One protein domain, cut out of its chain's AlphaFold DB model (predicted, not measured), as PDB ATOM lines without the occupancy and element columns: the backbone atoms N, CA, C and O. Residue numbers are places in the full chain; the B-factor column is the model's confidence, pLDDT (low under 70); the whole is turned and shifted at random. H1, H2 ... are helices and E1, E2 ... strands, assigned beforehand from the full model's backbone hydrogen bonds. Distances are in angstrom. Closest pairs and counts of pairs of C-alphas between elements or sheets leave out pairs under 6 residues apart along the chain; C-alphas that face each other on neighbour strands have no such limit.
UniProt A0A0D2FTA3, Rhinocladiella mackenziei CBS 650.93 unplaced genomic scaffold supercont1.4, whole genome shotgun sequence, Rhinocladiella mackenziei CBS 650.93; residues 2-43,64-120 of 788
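Overview. This is residues 2 to 43 and 64 to 120 of the 788 residues of an uncharacterized protein of Rhinocladiella mackenziei CBS 650.93 (UniProt A0A0D2FTA3). Helix H1 runs between a small sheet and crossing helix H3, its residues 32 to 43 sticking out. The printed part has 99 residues, with three named helices and three named strands in the order H1 E1 E2 H2 H3 E3; its class is mostly helix, helices holding 47 and strands 11 of the 58 residues in named elements, and the sheet runs E2 E1 E3, antiparallel. It is only just compact, close to loose, radius of gyration of the C-alphas 14.7 A, spans 48 by 39 by 25 A.

Along the chain. H1, residues 17 to 43, is 38.9 A long from C-alpha 17 at (2.385, 23.716, -12.749). E1 is residues 66-69, E2 72-74, H2 76-85, H3 91-100 and E3 113-116, ending at C-alpha 116, (-14.391, 24.594, -2.256).

Arrangement. H1 is on the sheet, in two layers. Its residues 21 to 28 alone touch H3, closest C-alphas Arg 21 and Ala 95, 5.3 A. H2 only grazes the sheet. In hairpin E1 E2, N 67 and O 74 are within hydrogen-bond range, 2.9 A. Every O i to N i+4 pair is within range in H2 and H3, 22 of 23 in H1.

Size, cuts and confidence. Residues 44 to 63 are cut out, 24.3 A from C-alpha 43 to C-alpha 64. The H3 to E3 link is long. pLDDT is under 70 in residues 2 to 16 and 105.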
ATOM      1  N   LEU A   2      -9.973   2.834   5.176       22.45
ATOM      2  CA  LEU A   2      -9.558   4.221   4.855       22.45
ATOM      3  C   LEU A   2      -8.093   4.381   4.384       22.45
ATOM      4  O   LEU A   2      -7.802   5.183   3.496       22.45
ATOM      5  N   HIS A   3      -7.171   3.598   4.951       23.50
ATOM      6  CA  HIS A   3      -5.721   3.808   4.823       23.50
ATOM      7  C   HIS A   3      -5.149   3.664   3.394       23.50
ATOM      8  O   HIS A   3      -4.041   4.132   3.122       23.50
ATOM      9  N   THR A   4      -5.887   3.046   2.464       30.17
ATOM     10  CA  THR A   4      -5.475   2.874   1.059       30.17
ATOM     11  C   THR A   4      -5.880   4.038   0.150       30.17
ATOM     12  O   THR A   4      -5.200   4.265  -0.850       30.17
ATOM     13  N   ARG A   5      -6.900   4.844   0.498       32.34
ATOM     14  CA  ARG A   5      -7.193   6.101  -0.232       32.34
ATOM     15  C   ARG A   5      -6.065   7.126  -0.050       32.34
ATOM     16  O   ARG A   5      -5.659   7.748  -1.024       32.34
ATOM     17  N   ILE A   6      -5.468   7.201   1.142       30.73
ATOM     18  CA  ILE A   6      -4.396   8.158   1.498       30.73
ATOM     19  C   ILE A   6      -3.097   7.942   0.680       30.73
ATOM     20  O   ILE A   6      -2.288   8.855   0.535       30.73
ATOM     21  N   ARG A   7      -2.891   6.760   0.072       38.69
ATOM     22  CA  ARG A   7      -1.767   6.513  -0.857       38.69
ATOM     23  C   ARG A   7      -2.031   6.944  -2.309       38.69
ATOM     24  O   ARG A   7      -1.077   6.944  -3.085       38.69
ATOM     25  N   ARG A   8      -3.267   7.310  -2.689       45.81
ATOM     26  CA  ARG A   8      -3.599   7.739  -4.065       45.81
ATOM     27  C   ARG A   8      -2.881   9.035  -4.435       45.81
ATOM     28  O   ARG A   8      -2.260   9.107  -5.489       45.81
ATOM     29  N   TRP A   9      -2.860  10.007  -3.520       43.22
ATOM     30  CA  TRP A   9      -2.233  11.312  -3.730       43.22
ATOM     31  C   TRP A   9      -0.710  11.286  -3.524       43.22
ATOM     32  O   TRP A   9      -0.113  11.973  -2.684       43.22
ATOM     33  N   LYS A  10      -0.031  10.544  -4.411       44.97
ATOM     34  CA  LYS A  10       1.329  10.904  -4.831       44.97
ATOM     35  C   LYS A  10       1.276  12.193  -5.659       44.97
ATOM     36  O   LYS A  10       1.535  12.180  -6.855       44.97
ATOM     37  N   LEU A  11       1.067  13.311  -4.956       47.00
ATOM     38  CA  LEU A  11       1.508  14.654  -5.341       47.00
ATOM     39  C   LEU A  11       3.023  14.617  -5.577       47.00
ATOM     40  O   LEU A  11       3.827  14.836  -4.663       47.00
ATOM     41  N   GLY A  12       3.393  14.171  -6.773       41.06
ATOM     42  CA  GLY A  12       4.648  13.481  -7.031       41.06
ATOM     43  C   GLY A  12       5.236  13.929  -8.352       41.06
ATOM     44  O   GLY A  12       5.029  13.285  -9.373       41.06
ATOM     45  N   ARG A  13       5.983  15.035  -8.288       48.84
ATOM     46  CA  ARG A  13       6.709  15.699  -9.384       48.84
ATOM     47  C   ARG A  13       5.833  16.297 -10.504       48.84
ATOM     48  O   ARG A  13       6.028  17.479 -10.785       48.84
ATOM     49  N   ASN A  14       4.849  15.559 -11.031       44.06
ATOM     50  CA  ASN A  14       4.294  15.772 -12.381       44.06
ATOM     51  C   ASN A  14       2.805  16.164 -12.462       44.06
ATOM     52  O   ASN A  14       2.214  16.054 -13.534       44.06
ATOM     53  N   HIS A  15       2.184  16.650 -11.381       50.25
ATOM     54  CA  HIS A  15       1.055  17.568 -11.603       50.25
ATOM     55  C   HIS A  15       1.660  18.789 -12.292       50.25
ATOM     56  O   HIS A  15       2.643  19.333 -11.765       50.25
ATOM     57  N   LYS A  16       1.147  19.137 -13.480       57.31
ATOM     58  CA  LYS A  16       1.652  20.279 -14.242       57.31
ATOM     59  C   LYS A  16       1.513  21.534 -13.361       57.31
ATOM     60  O   LYS A  16       0.713  21.587 -12.425       57.31
ATOM     61  N   PHE A  17       2.394  22.506 -13.571       73.06
ATOM     62  CA  PHE A  17       2.385  23.716 -12.749       73.06
ATOM     63  C   PHE A  17       1.116  24.588 -12.905       73.06
ATOM     64  O   PHE A  17       0.736  25.166 -11.887       73.06
ATOM     65  N   PRO A  18       0.414  24.660 -14.064       85.38
ATOM     66  CA  PRO A  18      -0.781  25.495 -14.221       85.38
ATOM     67  C   PRO A  18      -1.907  25.209 -13.222       85.38
ATOM     68  O   PRO A  18      -2.458  26.152 -12.668       85.38
ATOM     69  N   GLU A  19      -2.229  23.949 -12.926       90.19
ATOM     70  CA  GLU A  19      -3.332  23.598 -12.022       90.19
ATOM     71  C   GLU A  19      -2.998  23.976 -10.571       90.19
ATOM     72  O   GLU A  19      -3.797  24.590  -9.867       90.19
ATOM     73  N   MET A  20      -1.774  23.669 -10.129       92.31
ATOM     74  CA  MET A  20      -1.300  24.021  -8.784       92.31
ATOM     75  C   MET A  20      -1.121  25.534  -8.610       92.31
ATOM     76  O   MET A  20      -1.371  26.056  -7.524       92.31
ATOM     77  N   ARG A  21      -0.737  26.249  -9.674       91.81
ATOM     78  CA  ARG A  21      -0.661  27.714  -9.698       91.81
ATOM     79  C   ARG A  21      -2.042  28.362  -9.738       91.81
ATOM     80  O   ARG A  21      -2.266  29.307  -8.995       91.81
ATOM     81  N   THR A  22      -2.986  27.811 -10.501       94.62
ATOM     82  CA  THR A  22      -4.397  28.240 -10.503       94.62
ATOM     83  C   THR A  22      -4.992  28.086  -9.101       94.62
ATOM     84  O   THR A  22      -5.502  29.056  -8.553       94.62
ATOM     85  N   ALA A  23      -4.806  26.931  -8.451       95.50
ATOM     86  CA  ALA A  23      -5.244  26.713  -7.070       95.50
ATOM     87  C   ALA A  23      -4.582  27.687  -6.069       95.50
ATOM     88  O   ALA A  23      -5.241  28.173  -5.154       95.50
ATOM     89  N   ALA A  24      -3.300  28.025  -6.252       95.81
ATOM     90  CA  ALA A  24      -2.610  29.013  -5.420       95.81
ATOM     91  C   ALA A  24      -3.098  30.459  -5.647       95.81
ATOM     92  O   ALA A  24      -3.204  31.218  -4.685       95.81
ATOM     93  N   LEU A  25      -3.456  30.832  -6.879       95.38
ATOM     94  CA  LEU A  25      -4.041  32.140  -7.194       95.38
ATOM     95  C   LEU A  25      -5.485  32.254  -6.683       95.38
ATOM     96  O   LEU A  25      -5.830  33.269  -6.081       95.38
ATOM     97  N   LEU A  26      -6.298  31.199  -6.809       95.94
ATOM     98  CA  LEU A  26      -7.629  31.128  -6.193       95.94
ATOM     99  C   LEU A  26      -7.551  31.202  -4.660       95.94
ATOM    100  O   LEU A  26      -8.347  31.896  -4.032       95.94
ATOM    101  N   LEU A  27      -6.556  30.550  -4.045       95.88
ATOM    102  CA  LEU A  27      -6.295  30.672  -2.610       95.88
ATOM    103  C   LEU A  27      -5.893  32.102  -2.214       95.88
ATOM    104  O   LEU A  27      -6.359  32.592  -1.185       95.88
ATOM    105  N   ALA A  28      -5.072  32.784  -3.020       95.25
ATOM    106  CA  ALA A  28      -4.706  34.182  -2.787       95.25
ATOM    107  C   ALA A  28      -5.930  35.112  -2.886       95.25
ATOM    108  O   ALA A  28      -6.133  35.943  -2.002       95.25
ATOM    109  N   ALA A  29      -6.768  34.936  -3.912       95.00
ATOM    110  CA  ALA A  29      -8.010  35.689  -4.087       95.00
ATOM    111  C   ALA A  29      -8.993  35.452  -2.927       95.00
ATOM    112  O   ALA A  29      -9.547  36.404  -2.384       95.00
ATOM    113  N   HIS A  30      -9.151  34.204  -2.476       95.00
ATOM    114  CA  HIS A  30     -10.008  33.883  -1.335       95.00
ATOM    115  C   HIS A  30      -9.489  34.478  -0.017       95.00
ATOM    116  O   HIS A  30     -10.278  34.956   0.793       95.00
ATOM    117  N   GLN A  31      -8.172  34.492   0.219       94.50
ATOM    118  CA  GLN A  31      -7.608  35.152   1.403       94.50
ATOM    119  C   GLN A  31      -7.808  36.672   1.372       94.50
ATOM    120  O   GLN A  31      -8.100  37.264   2.411       94.50
ATOM    121  N   GLU A  32      -7.709  37.292   0.195       94.00
ATOM    122  CA  GLU A  32      -7.992  38.716   0.010       94.00
ATOM    123  C   GLU A  32      -9.474  39.044   0.252       94.00
ATOM    124  O   GLU A  32      -9.786  39.968   1.002       94.00
ATOM    125  N   GLU A  33     -10.396  38.236  -0.277       94.62
ATOM    126  CA  GLU A  33     -11.833  38.393  -0.023       94.62
ATOM    127  C   GLU A  33     -12.163  38.242   1.475       94.62
ATOM    128  O   GLU A  33     -12.906  39.042   2.047       94.62
ATOM    129  N   GLN A  34     -11.573  37.251   2.152       92.44
ATOM    130  CA  GLN A  34     -11.736  37.072   3.597       92.44
ATOM    131  C   GLN A  34     -11.139  38.242   4.397       92.44
ATOM    132  O   GLN A  34     -11.647  38.552   5.475       92.44
ATOM    133  N   ARG A  35     -10.093  38.918   3.901       93.75
ATOM    134  CA  ARG A  35      -9.568  40.145   4.519       93.75
ATOM    135  C   ARG A  35     -10.580  41.286   4.406       93.75
ATOM    136  O   ARG A  35     -10.986  41.821   5.437       93.75
ATOM    137  N   GLN A  36     -11.059  41.574   3.198       93.75
ATOM    138  CA  GLN A  36     -12.032  42.643   2.932       93.75
ATOM    139  C   GLN A  36     -13.329  42.439   3.735       93.75
ATOM    140  O   GLN A  36     -13.738  43.316   4.493       93.75
ATOM    141  N   ARG A  37     -13.887  41.218   3.728       91.75
ATOM    142  CA  ARG A  37     -15.056  40.835   4.548       91.75
ATOM    143  C   ARG A  37     -14.847  41.010   6.062       91.75
ATOM    144  O   ARG A  37     -15.829  41.086   6.800       91.75
ATOM    145  N   ASN A  38     -13.607  41.022   6.561       89.75
ATOM    146  CA  ASN A  38     -13.313  41.311   7.968       89.75
ATOM    147  C   ASN A  38     -13.138  42.816   8.227       89.75
ATOM    148  O   ASN A  38     -13.600  43.291   9.262       89.75
ATOM    149  N   GLU A  39     -12.546  43.566   7.296       92.56
ATOM    150  CA  GLU A  39     -12.430  45.033   7.349       92.56
ATOM    151  C   GLU A  39     -13.820  45.714   7.289       92.56
ATOM    152  O   GLU A  39     -14.133  46.594   8.099       92.56
ATOM    153  N   ASP A  40     -14.733  45.210   6.452       91.12
ATOM    154  CA  ASP A  40     -16.146  45.622   6.431       91.12
ATOM    155  C   ASP A  40     -16.858  45.354   7.769       91.12
ATOM    156  O   ASP A  40     -17.684  46.142   8.231       91.12
ATOM    157  N   ARG A  41     -16.526  44.247   8.446       88.19
ATOM    158  CA  ARG A  41     -17.126  43.901   9.744       88.19
ATOM    159  C   ARG A  41     -16.565  44.736  10.891       88.19
ATOM    160  O   ARG A  41     -17.310  45.030  11.824       88.19
ATOM    161  N   THR A  42     -15.291  45.130  10.852       86.50
ATOM    162  CA  THR A  42     -14.715  46.017  11.876       86.50
ATOM    163  C   THR A  42     -15.187  47.459  11.708       86.50
ATOM    164  O   THR A  42     -15.511  48.101  12.711       86.50
ATOM    165  N   SER A  43     -15.334  47.952  10.474       86.38
ATOM    166  CA  SER A  43     -15.909  49.281  10.218       86.38
ATOM    167  C   SER A  43     -17.366  49.376  10.698       86.38
ATOM    168  O   SER A  43     -17.698  50.299  11.444       86.38
ATOM    169  N   PRO A  64      -9.601  26.211   6.516       92.19
ATOM    170  CA  PRO A  64      -8.979  26.554   5.246       92.19
ATOM    171  C   PRO A  64      -9.704  25.853   4.083       92.19
ATOM    172  O   PRO A  64     -10.131  24.703   4.243       92.19
ATOM    173  N   PRO A  65      -9.837  26.514   2.918       95.25
ATOM    174  CA  PRO A  65     -10.572  25.973   1.782       95.25
ATOM    175  C   PRO A  65      -9.908  24.708   1.226       95.25
ATOM    176  O   PRO A  65      -8.698  24.499   1.350       95.25
ATOM    177  N   SER A  66     -10.720  23.864   0.601       95.06
ATOM    178  CA  SER A  66     -10.245  22.759  -0.238       95.06
ATOM    179  C   SER A  66     -10.346  23.160  -1.711       95.06
ATOM    180  O   SER A  66     -10.838  24.237  -2.032       95.06
ATOM    181  N   PHE A  67      -9.880  22.309  -2.614       95.00
ATOM    182  CA  PHE A  67      -9.944  22.552  -4.057       95.00
ATOM    183  C   PHE A  67     -10.589  21.357  -4.747       95.00
ATOM    184  O   PHE A  67     -10.470  20.239  -4.245       95.00
ATOM    185  N   ILE A  68     -11.202  21.560  -5.904       92.50
ATOM    186  CA  ILE A  68     -11.359  20.494  -6.896       92.50
ATOM    187  C   ILE A  68     -10.251  20.703  -7.920       92.50
ATOM    188  O   ILE A  68     -10.056  21.815  -8.398       92.50
ATOM    189  N   ILE A  69      -9.493  19.651  -8.225       89.81
ATOM    190  CA  ILE A  69      -8.522  19.648  -9.323       89.81
ATOM    191  C   ILE A  69      -8.845  18.437 -10.194       89.81
ATOM    192  O   ILE A  69      -8.677  17.298  -9.754       89.81
ATOM    193  N   ARG A  70      -9.320  18.679 -11.421       82.69
ATOM    194  CA  ARG A  70      -9.753  17.651 -12.387       82.69
ATOM    195  C   ARG A  70     -10.810  16.695 -11.822       82.69
ATOM    196  O   ARG A  70     -10.704  15.478 -11.964       82.69
ATOM    197  N   GLY A  71     -11.794  17.244 -11.113       84.69
ATOM    198  CA  GLY A  71     -12.862  16.475 -10.466       84.69
ATOM    199  C   GLY A  71     -12.468  15.733  -9.177       84.69
ATOM    200  O   GLY A  71     -13.340  15.138  -8.546       84.69
ATOM    201  N   GLU A  72     -11.203  15.765  -8.733       81.69
ATOM    202  CA  GLU A  72     -10.799  15.205  -7.432       81.69
ATOM    203  C   GLU A  72     -10.667  16.292  -6.350       81.69
ATOM    204  O   GLU A  72     -10.020  17.319  -6.555       81.69
ATOM    205  N   ILE A  73     -11.253  16.046  -5.169       91.00
ATOM    206  CA  ILE A  73     -11.189  16.967  -4.022       91.00
ATOM    207  C   ILE A  73      -9.816  16.890  -3.341       91.00
ATOM    208  O   ILE A  73      -9.430  15.852  -2.797       91.00
ATOM    209  N   VAL A  74      -9.125  18.026  -3.294       91.94
ATOM    210  CA  VAL A  74      -7.798  18.226  -2.706       91.94
ATOM    211  C   VAL A  74      -7.918  18.983  -1.393       91.94
ATOM    212  O   VAL A  74      -8.371  20.127  -1.358       91.94
ATOM    213  N   ARG A  75      -7.461  18.384  -0.292       93.62
ATOM    214  CA  ARG A  75      -7.467  19.054   1.016       93.62
ATOM    215  C   ARG A  75      -6.320  20.062   1.119       93.62
ATOM    216  O   ARG A  75      -5.211  19.788   0.660       93.62
ATOM    217  N   TYR A  76      -6.535  21.170   1.832       94.56
ATOM    218  CA  TYR A  76      -5.511  22.199   2.091       94.56
ATOM    219  C   TYR A  76      -4.160  21.628   2.567       94.56
ATOM    220  O   TYR A  76      -3.093  22.013   2.092       94.56
ATOM    221  N   ALA A  77      -4.194  20.645   3.474       92.38
ATOM    222  CA  ALA A  77      -2.996  19.989   4.002       92.38
ATOM    223  C   ALA A  77      -2.215  19.170   2.952       92.38
ATOM    224  O   ALA A  77      -1.022  18.914   3.129       92.38
ATOM    225  N   GLU A  78      -2.861  18.751   1.863       89.00
ATOM    226  CA  GLU A  78      -2.234  18.042   0.743       89.00
ATOM    227  C   GLU A  78      -1.692  19.032  -0.289       89.00
ATOM    228  O   GLU A  78      -0.537  18.900  -0.695       89.00
ATOM    229  N   PHE A  79      -2.453  20.086  -0.597       94.00
ATOM    230  CA  PHE A  79      -1.988  21.252  -1.356       94.00
ATOM    231  C   PHE A  79      -0.683  21.824  -0.760       94.00
ATOM    232  O   PHE A  79       0.358  21.809  -1.419       94.00
ATOM    233  N   MET A  80      -0.651  22.175   0.532       94.19
ATOM    234  CA  MET A  80       0.570  22.674   1.193       94.19
ATOM    235  C   MET A  80       1.719  21.644   1.203       94.19
ATOM    236  O   MET A  80       2.900  22.000   1.160       94.19
ATOM    237  N   ARG A  81       1.399  20.341   1.208       90.19
ATOM    238  CA  ARG A  81       2.383  19.248   1.119       90.19
ATOM    239  C   ARG A  81       3.003  19.125  -0.283       90.19
ATOM    240  O   ARG A  81       4.124  18.624  -0.375       90.19
ATOM    241  N   TYR A  82       2.343  19.583  -1.352       90.06
ATOM    242  CA  TYR A  82       2.946  19.700  -2.690       90.06
ATOM    243  C   TYR A  82       4.048  20.763  -2.702       90.06
ATOM    244  O   TYR A  82       5.197  20.448  -3.020       90.06
ATOM    245  N   PHE A  83       3.736  21.988  -2.274       91.00
ATOM    246  CA  PHE A  83       4.682  23.110  -2.291       91.00
ATOM    247  C   PHE A  83       5.907  22.848  -1.408       91.00
ATOM    248  O   PHE A  83       7.040  22.943  -1.887       91.00
ATOM    249  N   LYS A  84       5.704  22.312  -0.194       89.88
ATOM    250  CA  LYS A  84       6.807  21.881   0.682       89.88
ATOM    251  C   LYS A  84       7.705  20.798   0.054       89.88
ATOM    252  O   LYS A  84       8.905  20.780   0.315       89.88
ATOM    253  N   ARG A  85       7.175  19.912  -0.805       83.69
ATOM    254  CA  ARG A  85       7.980  18.934  -1.580       83.69
ATOM    255  C   ARG A  85       8.732  19.563  -2.758       83.69
ATOM    256  O   ARG A  85       9.740  19.004  -3.181       83.69
ATOM    257  N   LYS A  86       8.249  20.688  -3.289       86.06
ATOM    258  CA  LYS A  86       8.874  21.474  -4.368       86.06
ATOM    259  C   LYS A  86       9.868  22.532  -3.847       86.06
ATOM    260  O   LYS A  86      10.419  23.259  -4.659       86.06
ATOM    261  N   LYS A  87      10.118  22.594  -2.527       91.19
ATOM    262  CA  LYS A  87      10.879  23.653  -1.819       91.19
ATOM    263  C   LYS A  87      10.266  25.065  -1.920       91.19
ATOM    264  O   LYS A  87      10.936  26.042  -1.610       91.19
ATOM    265  N   ILE A  88       8.995  25.177  -2.305       92.25
ATOM    266  CA  ILE A  88       8.269  26.450  -2.327       92.25
ATOM    267  C   ILE A  88       7.681  26.665  -0.927       92.25
ATOM    268  O   ILE A  88       6.845  25.876  -0.480       92.25
ATOM    269  N   ASN A  89       8.158  27.694  -0.224       92.19
ATOM    270  CA  ASN A  89       7.754  27.981   1.158       92.19
ATOM    271  C   ASN A  89       6.436  28.765   1.232       92.19
ATOM    272  O   ASN A  89       5.603  28.461   2.084       92.19
ATOM    273  N   ASP A  90       6.233  29.719   0.320       95.56
ATOM    274  CA  ASP A  90       4.976  30.445   0.137       95.56
ATOM    275  C   ASP A  90       4.407  30.164  -1.269       95.56
ATOM    276  O   ASP A  90       4.972  30.632  -2.261       95.56
ATOM    277  N   PRO A  91       3.301  29.402  -1.383       93.50
ATOM    278  CA  PRO A  91       2.628  29.163  -2.659       93.50
ATOM    279  C   PRO A  91       2.080  30.437  -3.310       93.50
ATOM    280  O   PRO A  91       1.958  30.476  -4.531       93.50
ATOM    281  N   LEU A  92       1.718  31.455  -2.522       95.44
ATOM    282  CA  LEU A  92       0.989  32.635  -2.992       95.44
ATOM    283  C   LEU A  92       1.935  33.633  -3.659       95.44
ATOM    284  O   LEU A  92       1.666  34.073  -4.776       95.44
ATOM    285  N   SER A  93       3.062  33.946  -3.011       93.81
ATOM    286  CA  SER A  93       4.107  34.781  -3.616       93.81
ATOM    287  C   SER A  93       4.698  34.113  -4.858       93.81
ATOM    288  O   SER A  93       4.785  34.764  -5.895       93.81
ATOM    289  N   TRP A  94       4.985  32.805  -4.808       94.06
ATOM    290  CA  TRP A  94       5.444  32.049  -5.982       94.06
ATOM    291  C   TRP A  94       4.443  32.105  -7.145       94.06
ATOM    292  O   TRP A  94       4.826  32.341  -8.287       94.06
ATOM    293  N   ALA A  95       3.147  31.923  -6.879       92.25
ATOM    294  CA  ALA A  95       2.136  31.918  -7.932       92.25
ATOM    295  C   ALA A  95       1.957  33.289  -8.608       92.25
ATOM    296  O   ALA A  95       1.657  33.331  -9.802       92.25
ATOM    297  N   LYS A  96       2.176  34.383  -7.861       91.19
ATOM    298  CA  LYS A  96       2.211  35.764  -8.373       91.19
ATOM    299  C   LYS A  96       3.492  36.059  -9.156       91.19
ATOM    300  O   LYS A  96       3.411  36.607 -10.245       91.19
ATOM    301  N   GLU A  97       4.651  35.649  -8.644       90.81
ATOM    302  CA  GLU A  97       5.948  35.776  -9.326       90.81
ATOM    303  C   GLU A  97       5.916  35.082 -10.700       90.81
ATOM    304  O   GLU A  97       6.282  35.659 -11.720       90.81
ATOM    305  N   GLU A  98       5.383  33.861 -10.752       88.69
ATOM    306  CA  GLU A  98       5.192  33.103 -11.991       88.69
ATOM    307  C   GLU A  98       4.100  33.682 -12.907       88.69
ATOM    308  O   GLU A  98       4.111  33.403 -14.105       88.69
ATOM    309  N   GLN A  99       3.150  34.458 -12.372       88.88
ATOM    310  CA  GLN A  99       2.176  35.206 -13.174       88.88
ATOM    311  C   GLN A  99       2.832  36.421 -13.833       88.88
ATOM    312  O   GLN A  99       2.667  36.602 -15.033       88.88
ATOM    313  N   GLN A 100       3.650  37.167 -13.088       89.12
ATOM    314  CA  GLN A 100       4.394  38.315 -13.606       89.12
ATOM    315  C   GLN A 100       5.416  37.905 -14.684       89.12
ATOM    316  O   GLN A 100       5.513  38.544 -15.727       89.12
ATOM    317  N   LYS A 101       6.102  36.763 -14.511       86.81
ATOM    318  CA  LYS A 101       6.969  36.150 -15.545       86.81
ATOM    319  C   LYS A 101       6.240  35.718 -16.827       86.81
ATOM    320  O   LYS A 101       6.895  35.284 -17.771       86.81
ATOM    321  N   GLN A 102       4.908  35.753 -16.854       80.19
ATOM    322  CA  GLN A 102       4.094  35.388 -18.014       80.19
ATOM    323  C   GLN A 102       3.261  36.552 -18.555       80.19
ATOM    324  O   GLN A 102       2.361  36.320 -19.352       80.19
ATOM    325  N   GLU A 103       3.564  37.804 -18.208       72.38
ATOM    326  CA  GLU A 103       2.853  38.954 -18.793       72.38
ATOM    327  C   GLU A 103       3.051  39.058 -20.328       72.38
ATOM    328  O   GLU A 103       2.166  39.556 -21.019       72.38
ATOM    329  N   ASP A 104       4.115  38.451 -20.878       71.94
ATOM    330  CA  ASP A 104       4.354  38.286 -22.326       71.94
ATOM    331  C   ASP A 104       3.629  37.080 -22.981       71.94
ATOM    332  O   ASP A 104       3.696  36.904 -24.198       71.94
ATOM    333  N   ASN A 105       2.981  36.193 -22.212       65.81
ATOM    334  CA  ASN A 105       2.328  34.976 -22.720       65.81
ATOM    335  C   ASN A 105       0.946  34.779 -22.083       65.81
ATOM    336  O   ASN A 105       0.857  34.450 -20.903       65.81
ATOM    337  N   GLU A 106      -0.114  34.909 -22.892       79.06
ATOM    338  CA  GLU A 106      -1.530  34.866 -22.489       79.06
ATOM    339  C   GLU A 106      -1.819  33.882 -21.336       79.06
ATOM    340  O   GLU A 106      -1.793  32.657 -21.489       79.06
ATOM    341  N   PHE A 107      -2.067  34.437 -20.144       78.50
ATOM    342  CA  PHE A 107      -2.196  33.652 -18.921       78.50
ATOM    343  C   PHE A 107      -3.569  32.972 -18.824       78.50
ATOM    344  O   PHE A 107      -4.518  33.489 -18.233       78.50
ATOM    345  N   VAL A 108      -3.655  31.763 -19.377       80.50
ATOM    346  CA  VAL A 108      -4.834  30.897 -19.264       80.50
ATOM    347  C   VAL A 108      -4.892  30.260 -17.869       80.50
ATOM    348  O   VAL A 108      -4.063  29.415 -17.518       80.50
ATOM    349  N   MET A 109      -5.896  30.639 -17.069       84.88
ATOM    350  CA  MET A 109      -6.244  29.902 -15.848       84.88
ATOM    351  C   MET A 109      -6.777  28.511 -16.207       84.88
ATOM    352  O   MET A 109      -7.482  28.343 -17.199       84.88
ATOM    353  N   SER A 110      -6.458  27.501 -15.400       86.56
ATOM    354  CA  SER A 110      -6.912  26.139 -15.679       86.56
ATOM    355  C   SER A 110      -8.368  25.943 -15.246       86.56
ATOM    356  O   SER A 110      -8.650  25.907 -14.051       86.56
ATOM    357  N   GLU A 111      -9.270  25.761 -16.216       87.69
ATOM    358  CA  GLU A 111     -10.702  25.463 -15.999       87.69
ATOM    359  C   GLU A 111     -10.935  24.198 -15.146       87.69
ATOM    360  O   GLU A 111     -11.944  24.082 -14.464       87.69
ATOM    361  N   ASP A 112      -9.959  23.283 -15.114       87.44
ATOM    362  CA  ASP A 112      -9.927  22.075 -14.275       87.44
ATOM    363  C   ASP A 112      -9.888  22.352 -12.748       87.44
ATOM    364  O   ASP A 112      -9.807  21.394 -11.968       87.44
ATOM    365  N   VAL A 113      -9.836  23.613 -12.298       93.38
ATOM    366  CA  VAL A 113      -9.523  23.974 -10.906       93.38
ATOM    367  C   VAL A 113     -10.556  24.910 -10.280       93.38
ATOM    368  O   VAL A 113     -10.644  26.087 -10.617       93.38
ATOM    369  N   GLU A 114     -11.243  24.405  -9.258       95.44
ATOM    370  CA  GLU A 114     -12.225  25.145  -8.459       95.44
ATOM    371  C   GLU A 114     -11.783  25.217  -6.989       95.44
ATOM    372  O   GLU A 114     -11.015  24.377  -6.506       95.44
ATOM    373  N   ILE A 115     -12.296  26.197  -6.240       95.69
ATOM    374  CA  ILE A 115     -12.080  26.316  -4.793       95.69
ATOM    375  C   ILE A 115     -13.369  25.979  -4.035       95.69
ATOM    376  O   ILE A 115     -14.407  26.592  -4.255       95.69
ATOM    377  N   LEU A 116     -13.294  25.001  -3.132       94.75
ATOM    378  CA  LEU A 116     -14.391  24.594  -2.256       94.75
ATOM    379  C   LEU A 116     -14.275  25.314  -0.914       94.75
ATOM    380  O   LEU A 116     -13.356  25.058  -0.122       94.75
ATOM    381  N   THR A 117     -15.235  26.187  -0.642       91.88
ATOM    382  CA  THR A 117     -15.381  26.878   0.637       91.88
ATOM    383  C   THR A 117     -16.351  26.113   1.547       91.88
ATOM    384  O   THR A 117     -17.085  25.221   1.122       91.88
ATOM    385  N   SER A 118     -16.347  26.408   2.851       80.12
ATOM    386  CA  SER A 118     -17.120  25.622   3.831       80.12
ATOM    387  C   SER A 118     -18.645  25.791   3.745       80.12
ATOM    388  O   SER A 118     -19.355  25.113   4.483       80.12
ATOM    389  N   THR A 119     -19.159  26.672   2.881       76.75
ATOM    390  CA  THR A 119     -20.594  26.746   2.546       76.75
ATOM    391  C   THR A 119     -21.024  25.680   1.544       76.75
ATOM    392  O   THR A 119     -22.199  25.324   1.503       76.75
ATOM    393  N   ASP A 120     -20.081  25.154   0.763       71.06
ATOM    394  CA  ASP A 120     -20.383  24.448  -0.485       71.06
ATOM    395  C   ASP A 120     -20.462  22.929  -0.249       71.06
ATOM    396  O   ASP A 120     -21.184  22.203  -0.926       71.06
TER     397      ASP A 120